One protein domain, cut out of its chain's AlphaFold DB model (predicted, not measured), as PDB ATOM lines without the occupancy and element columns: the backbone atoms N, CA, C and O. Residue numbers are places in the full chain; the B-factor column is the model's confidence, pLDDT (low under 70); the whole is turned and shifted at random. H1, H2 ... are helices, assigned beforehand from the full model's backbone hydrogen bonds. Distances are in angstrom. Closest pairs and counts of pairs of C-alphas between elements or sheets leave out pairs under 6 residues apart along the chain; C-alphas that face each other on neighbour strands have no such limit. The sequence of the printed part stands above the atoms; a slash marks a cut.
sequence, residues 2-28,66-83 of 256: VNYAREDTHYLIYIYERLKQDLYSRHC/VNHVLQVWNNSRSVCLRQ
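What this domain is: This is residues 2 to 28 and 66 to 83 of the 256 residues of the protein "HRDC domain-containing protein" of Daphnia pulex (UniProt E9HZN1). An open V of helices: H3, the longest, makes one arm, H2 makes the other, and they meet where H2 nears its last residues and H3 begins. H1 comes before H2 and lengthens that arm, while the wide end of the V is empty. The printed part has 45 residues with three named helices, in the order H1, H2, H3, and no named strand; the class is all helix. It is only just loose, close to extended, with a radius of gyration of the C-alphas of 13.6 A, and it is flat, spanning 39 by 34 by 11 A.

How they stand to each other: Start from H3, residues 66 to 80, and look at its residues 66 to 69, with which alone it touches H2, residues 12 to 25. On H2 the touching residues are 20 to 24 alone. The closest C-alphas of the two are those of Leu 23 and His 68, 6.3 A apart. The helices run opposite ways at a steep tilt of 40 degrees, with their centres 13.7 A apart. H1, residues 2 to 10, and H3 are apart. H1 and H2 meet only through their link. In H2 and H3 every O i to N i+4 pair is within hydrogen-bond range; in H1, 4 of 5 are.

Where its parts are: Find C-alpha 66 at (-48.297, -48.776, -22.353); from there H3 runs 20.9 A to C-alpha 80 at (-30.464, -45.569, -32.869). H2 covers 19.5 A from Leu 12 to Ser 25. H1 begins at C-alpha 2, at (-38.216, -27.313, -50.902), and runs 11.9 A to His 10.

The domain as a whole: The C-alphas farthest apart, those of Val 2 and His 27, are 40.2 A apart. Residues 29 to 65 are not printed, and C-alphas 28 and 66 stand 15.1 A apart across the cut. The link from H1 to H2 is tight. Residues 2 to 18 and 73 to 83 stand free. Mean pLDDT of the printed part is 91.9; look at residues 26 to 28 for values under 70.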
ATOM      1  N   VAL A   2     -37.926 -27.829 -52.260       95.25
ATOM      2  CA  VAL A   2     -38.216 -27.313 -50.902       95.25
ATOM      3  C   VAL A   2     -39.535 -27.848 -50.324       95.25
ATOM      4  O   VAL A   2     -39.544 -28.326 -49.196       95.25
ATOM      5  N   ASN A   3     -40.627 -27.832 -51.103       95.69
ATOM      6  CA  ASN A   3     -41.917 -28.365 -50.637       95.69
ATOM      7  C   ASN A   3     -41.836 -29.860 -50.303       95.69
ATOM      8  O   ASN A   3     -42.293 -30.256 -49.241       95.69
ATOM      9  N   TYR A   4     -41.158 -30.647 -51.144       96.94
ATOM     10  CA  TYR A   4     -40.919 -32.076 -50.916       96.94
ATOM     11  C   TYR A   4     -40.210 -32.336 -49.574       96.94
ATOM     12  O   TYR A   4     -40.737 -33.038 -48.721       96.94
ATOM     13  N   ALA A   5     -39.073 -31.674 -49.327       97.31
ATOM     14  CA  ALA A   5     -38.328 -31.847 -48.075       97.31
ATOM     15  C   ALA A   5     -39.105 -31.356 -46.836       97.31
ATOM     16  O   ALA A   5     -38.964 -31.900 -45.740       97.31
ATOM     17  N   ARG A   6     -39.933 -30.315 -46.992       96.31
ATOM     18  CA  ARG A   6     -40.808 -29.835 -45.918       96.31
ATOM     19  C   ARG A   6     -41.887 -30.866 -45.594       96.31
ATOM     20  O   ARG A   6     -42.115 -31.144 -44.420       96.31
ATOM     21  N   GLU A   7     -42.552 -31.412 -46.605       97.06
ATOM     22  CA  GLU A   7     -43.648 -32.372 -46.443       97.06
ATOM     23  C   GLU A   7     -43.206 -33.659 -45.728       97.06
ATOM     24  O   GLU A   7     -43.967 -34.152 -44.894       97.06
ATOM     25  N   ASP A   8     -41.960 -34.113 -45.929       96.88
ATOM     26  CA  ASP A   8     -41.379 -35.280 -45.235       96.88
ATOM     27  C   ASP A   8     -41.397 -35.156 -43.702       96.88
ATOM     28  O   ASP A   8     -41.468 -36.159 -42.990       96.88
ATOM     29  N   THR A   9     -41.332 -33.929 -43.171       97.19
ATOM     30  CA  THR A   9     -41.248 -33.682 -41.720       97.19
ATOM     31  C   THR A   9     -42.467 -32.969 -41.147       97.19
ATOM     32  O   THR A   9     -42.760 -33.121 -39.959       97.19
ATOM     33  N   HIS A  10     -43.212 -32.232 -41.976       96.81
ATOM     34  CA  HIS A  10     -44.283 -31.336 -41.541       96.81
ATOM     35  C   HIS A  10     -45.371 -32.039 -40.721       96.81
ATOM     36  O   HIS A  10     -45.866 -31.480 -39.744       96.81
ATOM     37  N   TYR A  11     -45.707 -33.280 -41.082       96.81
ATOM     38  CA  TYR A  11     -46.785 -34.042 -40.449       96.81
ATOM     39  C   TYR A  11     -46.300 -35.059 -39.404       96.81
ATOM     40  O   TYR A  11     -47.130 -35.710 -38.769       96.81
ATOM     41  N   LEU A  12     -44.987 -35.212 -39.181       97.31
ATOM     42  CA  LEU A  12     -44.449 -36.292 -38.338       97.31
ATOM     43  C   LEU A  12     -44.905 -36.214 -36.878       97.31
ATOM     44  O   LEU A  12     -45.168 -37.251 -36.274       97.31
ATOM     45  N   ILE A  13     -45.040 -35.010 -36.315       96.81
ATOM     46  CA  ILE A  13     -45.517 -34.828 -34.932       96.81
ATOM     47  C   ILE A  13     -46.983 -35.264 -34.819       96.81
ATOM     48  O   ILE A  13     -47.335 -36.025 -33.921       96.81
ATOM     49  N   TYR A  14     -47.818 -34.854 -35.777       97.31
ATOM     50  CA  TYR A  14     -49.218 -35.268 -35.836       97.31
ATOM     51  C   TYR A  14     -49.351 -36.792 -35.978       97.31
ATOM     52  O   TYR A  14     -50.106 -37.429 -35.244       97.31
ATOM     53  N   ILE A  15     -48.575 -37.395 -36.885       97.38
ATOM     54  CA  ILE A  15     -48.547 -38.849 -37.083       97.38
ATOM     55  C   ILE A  15     -48.096 -39.556 -35.799       97.38
ATOM     56  O   ILE A  15     -48.716 -40.537 -35.396       97.38
ATOM     57  N   TYR A  16     -47.064 -39.048 -35.120       96.25
ATOM     58  CA  TYR A  16     -46.597 -39.589 -33.844       96.25
ATOM     59  C   TYR A  16     -47.704 -39.593 -32.782       96.25
ATOM     60  O   TYR A  16     -47.921 -40.616 -32.131       96.25
ATOM     61  N   GLU A  17     -48.431 -38.486 -32.623       95.38
ATOM     62  CA  GLU A  17     -49.523 -38.387 -31.652       95.38
ATOM     63  C   GLU A  17     -50.664 -39.355 -31.967       95.38
ATOM     64  O   GLU A  17     -51.151 -40.034 -31.061       95.38
ATOM     65  N   ARG A  18     -51.050 -39.477 -33.244       94.75
ATOM     66  CA  ARG A  18     -52.091 -40.417 -33.680       94.75
ATOM     67  C   ARG A  18     -51.679 -41.868 -33.480       94.75
ATOM     68  O   ARG A  18     -52.422 -42.619 -32.859       94.75
ATOM     69  N   LEU A  19     -50.466 -42.245 -33.882       93.69
ATOM     70  CA  LEU A  19     -49.952 -43.596 -33.650       93.69
ATOM     71  C   LEU A  19     -49.858 -43.919 -32.156       93.69
ATOM     72  O   LEU A  19     -50.181 -45.028 -31.738       93.69
ATOM     73  N   LYS A  20     -49.451 -42.956 -31.326       90.94
ATOM     74  CA  LYS A  20     -49.401 -43.125 -29.872       90.94
ATOM     75  C   LYS A  20     -50.802 -43.324 -29.285       90.94
ATOM     76  O   LYS A  20     -50.990 -44.230 -28.474       90.94
ATOM     77  N   GLN A  21     -51.783 -42.526 -29.713       90.56
ATOM     78  CA  GLN A  21     -53.192 -42.689 -29.332       90.56
ATOM     79  C   GLN A  21     -53.732 -44.057 -29.757       90.56
ATOM     80  O   GLN A  21     -54.350 -44.733 -28.937       90.56
ATOM     81  N   ASP A  22     -53.439 -44.505 -30.977       89.75
ATOM     82  CA  ASP A  22     -53.857 -45.812 -31.485       89.75
ATOM     83  C   ASP A  22     -53.258 -46.952 -30.659       89.75
ATOM     84  O   ASP A  22     -53.962 -47.892 -30.299       89.75
ATOM     85  N   LEU A  23     -51.976 -46.869 -30.290       88.56
ATOM     86  CA  LEU A  23     -51.321 -47.877 -29.450       88.56
ATOM     87  C   LEU A  23     -51.930 -47.950 -28.043       88.56
ATOM     88  O   LEU A  23     -52.084 -49.049 -27.510       88.56
ATOM     89  N   TYR A  24     -52.339 -46.816 -27.464       85.62
ATOM     90  CA  TYR A  24     -53.109 -46.807 -26.216       85.62
ATOM     91  C   TYR A  24     -54.546 -47.312 -26.395       85.62
ATOM     92  O   TYR A  24     -55.097 -47.924 -25.478       85.62
ATOM     93  N   SER A  25     -55.138 -47.081 -27.569       82.25
ATOM     94  CA  SER A  25     -56.535 -47.399 -27.894       82.25
ATOM     95  C   SER A  25     -56.738 -48.798 -28.471       82.25
ATOM     96  O   SER A  25     -57.884 -49.194 -28.680       82.25
ATOM     97  N   ARG A  26     -55.669 -49.579 -28.707       64.38
ATOM     98  CA  ARG A  26     -55.709 -50.995 -29.138       64.38
ATOM     99  C   ARG A  26     -56.281 -51.938 -28.058       64.38
ATOM    100  O   ARG A  26     -55.702 -52.964 -27.719       64.38
ATOM    101  N   HIS A  27     -57.457 -51.586 -27.550       56.53
ATOM    102  CA  HIS A  27     -58.471 -52.447 -26.959       56.53
ATOM    103  C   HIS A  27     -59.681 -52.659 -27.908       56.53
ATOM    104  O   HIS A  27     -60.568 -53.432 -27.578       56.53
ATOM    105  N   CYS A  28     -59.764 -52.040 -29.098       47.44
ATOM    106  CA  CYS A  28     -61.052 -52.008 -29.828       47.44
ATOM    107  C   CYS A  28     -61.123 -52.714 -31.196       47.44
ATOM    108  O   CYS A  28     -62.207 -52.763 -31.766       47.44
ATOM    109  N   VAL A  66     -49.607 -49.280 -22.802       85.25
ATOM    110  CA  VAL A  66     -48.297 -48.776 -22.353       85.25
ATOM    111  C   VAL A  66     -47.162 -49.702 -22.799       85.25
ATOM    112  O   VAL A  66     -46.149 -49.216 -23.306       85.25
ATOM    113  N   ASN A  67     -47.347 -51.022 -22.702       89.56
ATOM    114  CA  ASN A  67     -46.354 -52.004 -23.143       89.56
ATOM    115  C   ASN A  67     -46.062 -51.914 -24.649       89.56
ATOM    116  O   ASN A  67     -44.899 -51.989 -25.044       89.56
ATOM    117  N   HIS A  68     -47.074 -51.695 -25.497       89.19
ATOM    118  CA  HIS A  68     -46.851 -51.533 -26.940       89.19
ATOM    119  C   HIS A  68     -46.064 -50.259 -27.270       89.19
ATOM    120  O   HIS A  68     -45.164 -50.292 -28.108       89.19
ATOM    121  N   VAL A  69     -46.367 -49.140 -26.603       91.50
ATOM    122  CA  VAL A  69     -45.606 -47.890 -26.772       91.50
ATOM    123  C   VAL A  69     -44.152 -48.089 -26.339       91.50
ATOM    124  O   VAL A  69     -43.233 -47.712 -27.068       91.50
ATOM    125  N   LEU A  70     -43.935 -48.746 -25.197       93.25
ATOM    126  CA  LEU A  70     -42.597 -49.066 -24.708       93.25
ATOM    127  C   LEU A  70     -41.836 -49.982 -25.678       93.25
ATOM    128  O   LEU A  70     -40.656 -49.754 -25.936       93.25
ATOM    129  N   GLN A  71     -42.502 -50.979 -26.266       94.25
ATOM    130  CA  GLN A  71     -41.910 -51.848 -27.283       94.25
ATOM    131  C   GLN A  71     -41.473 -51.057 -28.522       94.25
ATOM    132  O   GLN A  71     -40.365 -51.265 -29.016       94.25
ATOM    133  N   VAL A  72     -42.304 -50.128 -29.006       95.94
ATOM    134  CA  VAL A  72     -41.940 -49.251 -30.130       95.94
ATOM    135  C   VAL A  72     -40.715 -48.412 -29.781       95.94
ATOM    136  O   VAL A  72     -39.768 -48.388 -30.560       95.94
ATOM    137  N   TRP A  73     -40.668 -47.797 -28.597       95.94
ATOM    138  CA  TRP A  73     -39.491 -47.040 -28.163       95.94
ATOM    139  C   TRP A  73     -38.239 -47.898 -28.020       95.94
ATOM    140  O   TRP A  73     -37.161 -47.463 -28.421       95.94
ATOM    141  N   ASN A  74     -38.358 -49.123 -27.513       97.62
ATOM    142  CA  ASN A  74     -37.234 -50.054 -27.435       97.62
ATOM    143  C   ASN A  74     -36.726 -50.447 -28.831       97.62
ATOM    144  O   ASN A  74     -35.516 -50.495 -29.057       97.62
ATOM    145  N   ASN A  75     -37.629 -50.650 -29.792       97.44
ATOM    146  CA  ASN A  75     -37.265 -50.890 -31.187       97.44
ATOM    147  C   ASN A  75     -36.607 -49.655 -31.820       97.44
ATOM    148  O   ASN A  75     -35.586 -49.780 -32.488       97.44
ATOM    149  N   SER A  76     -37.128 -48.449 -31.582       97.31
ATOM    150  CA  SER A  76     -36.487 -47.209 -32.037       97.31
ATOM    151  C   SER A  76     -35.096 -47.045 -31.424       97.31
ATOM    152  O   SER A  76     -34.144 -46.739 -32.136       97.31
ATOM    153  N   ARG A  77     -34.941 -47.339 -30.127       97.50
ATOM    154  CA  ARG A  77     -33.645 -47.338 -29.443       97.50
ATOM    155  C   ARG A  77     -32.671 -48.317 -30.091       97.50
ATOM    156  O   ARG A  77     -31.515 -47.957 -30.288       97.50
ATOM    157  N   SER A  78     -33.109 -49.523 -30.456       97.12
ATOM    158  CA  SER A  78     -32.238 -50.494 -31.131       97.12
ATOM    159  C   SER A  78     -31.797 -50.018 -32.521       97.12
ATOM    160  O   SER A  78     -30.664 -50.282 -32.917       97.12
ATOM    161  N   VAL A  79     -32.635 -49.252 -33.233       96.56
ATOM    162  CA  VAL A  79     -32.258 -48.580 -34.488       96.56
ATOM    163  C   VAL A  79     -31.222 -47.482 -34.239       96.56
ATOM    164  O   VAL A  79     -30.214 -47.452 -34.941       96.56
ATOM    165  N   CYS A  80     -31.415 -46.631 -33.227       96.56
ATOM    166  CA  CYS A  80     -30.464 -45.569 -32.869       96.56
ATOM    167  C   CYS A  80     -29.095 -46.105 -32.422       96.56
ATOM    168  O   CYS A  80     -28.097 -45.401 -32.532       96.56
ATOM    169  N   LEU A  81     -29.037 -47.341 -31.918       97.31
ATOM    170  CA  LEU A  81     -27.795 -48.012 -31.527       97.31
ATOM    171  C   LEU A  81     -27.058 -48.677 -32.703       97.31
ATOM    172  O   LEU A  81     -25.959 -49.200 -32.508       97.31
ATOM    173  N   ARG A  82     -27.632 -48.692 -33.915       96.81
ATOM    174  CA  ARG A  82     -26.960 -49.260 -35.091       96.81
ATOM    175  C   ARG A  82     -25.720 -48.440 -35.422       96.81
ATOM    176  O   ARG A  82     -25.785 -47.226 -35.581       96.81
ATOM    177  N   GLN A  83     -24.600 -49.129 -35.583       95.12
ATOM    178  CA  GLN A  83     -23.357 -48.523 -36.036       95.12
ATOM    179  C   GLN A  83     -23.217 -48.730 -37.536       95.12
ATOM    180  O   GLN A  83     -23.332 -49.855 -38.029       95.12
TER     181      GLN A  83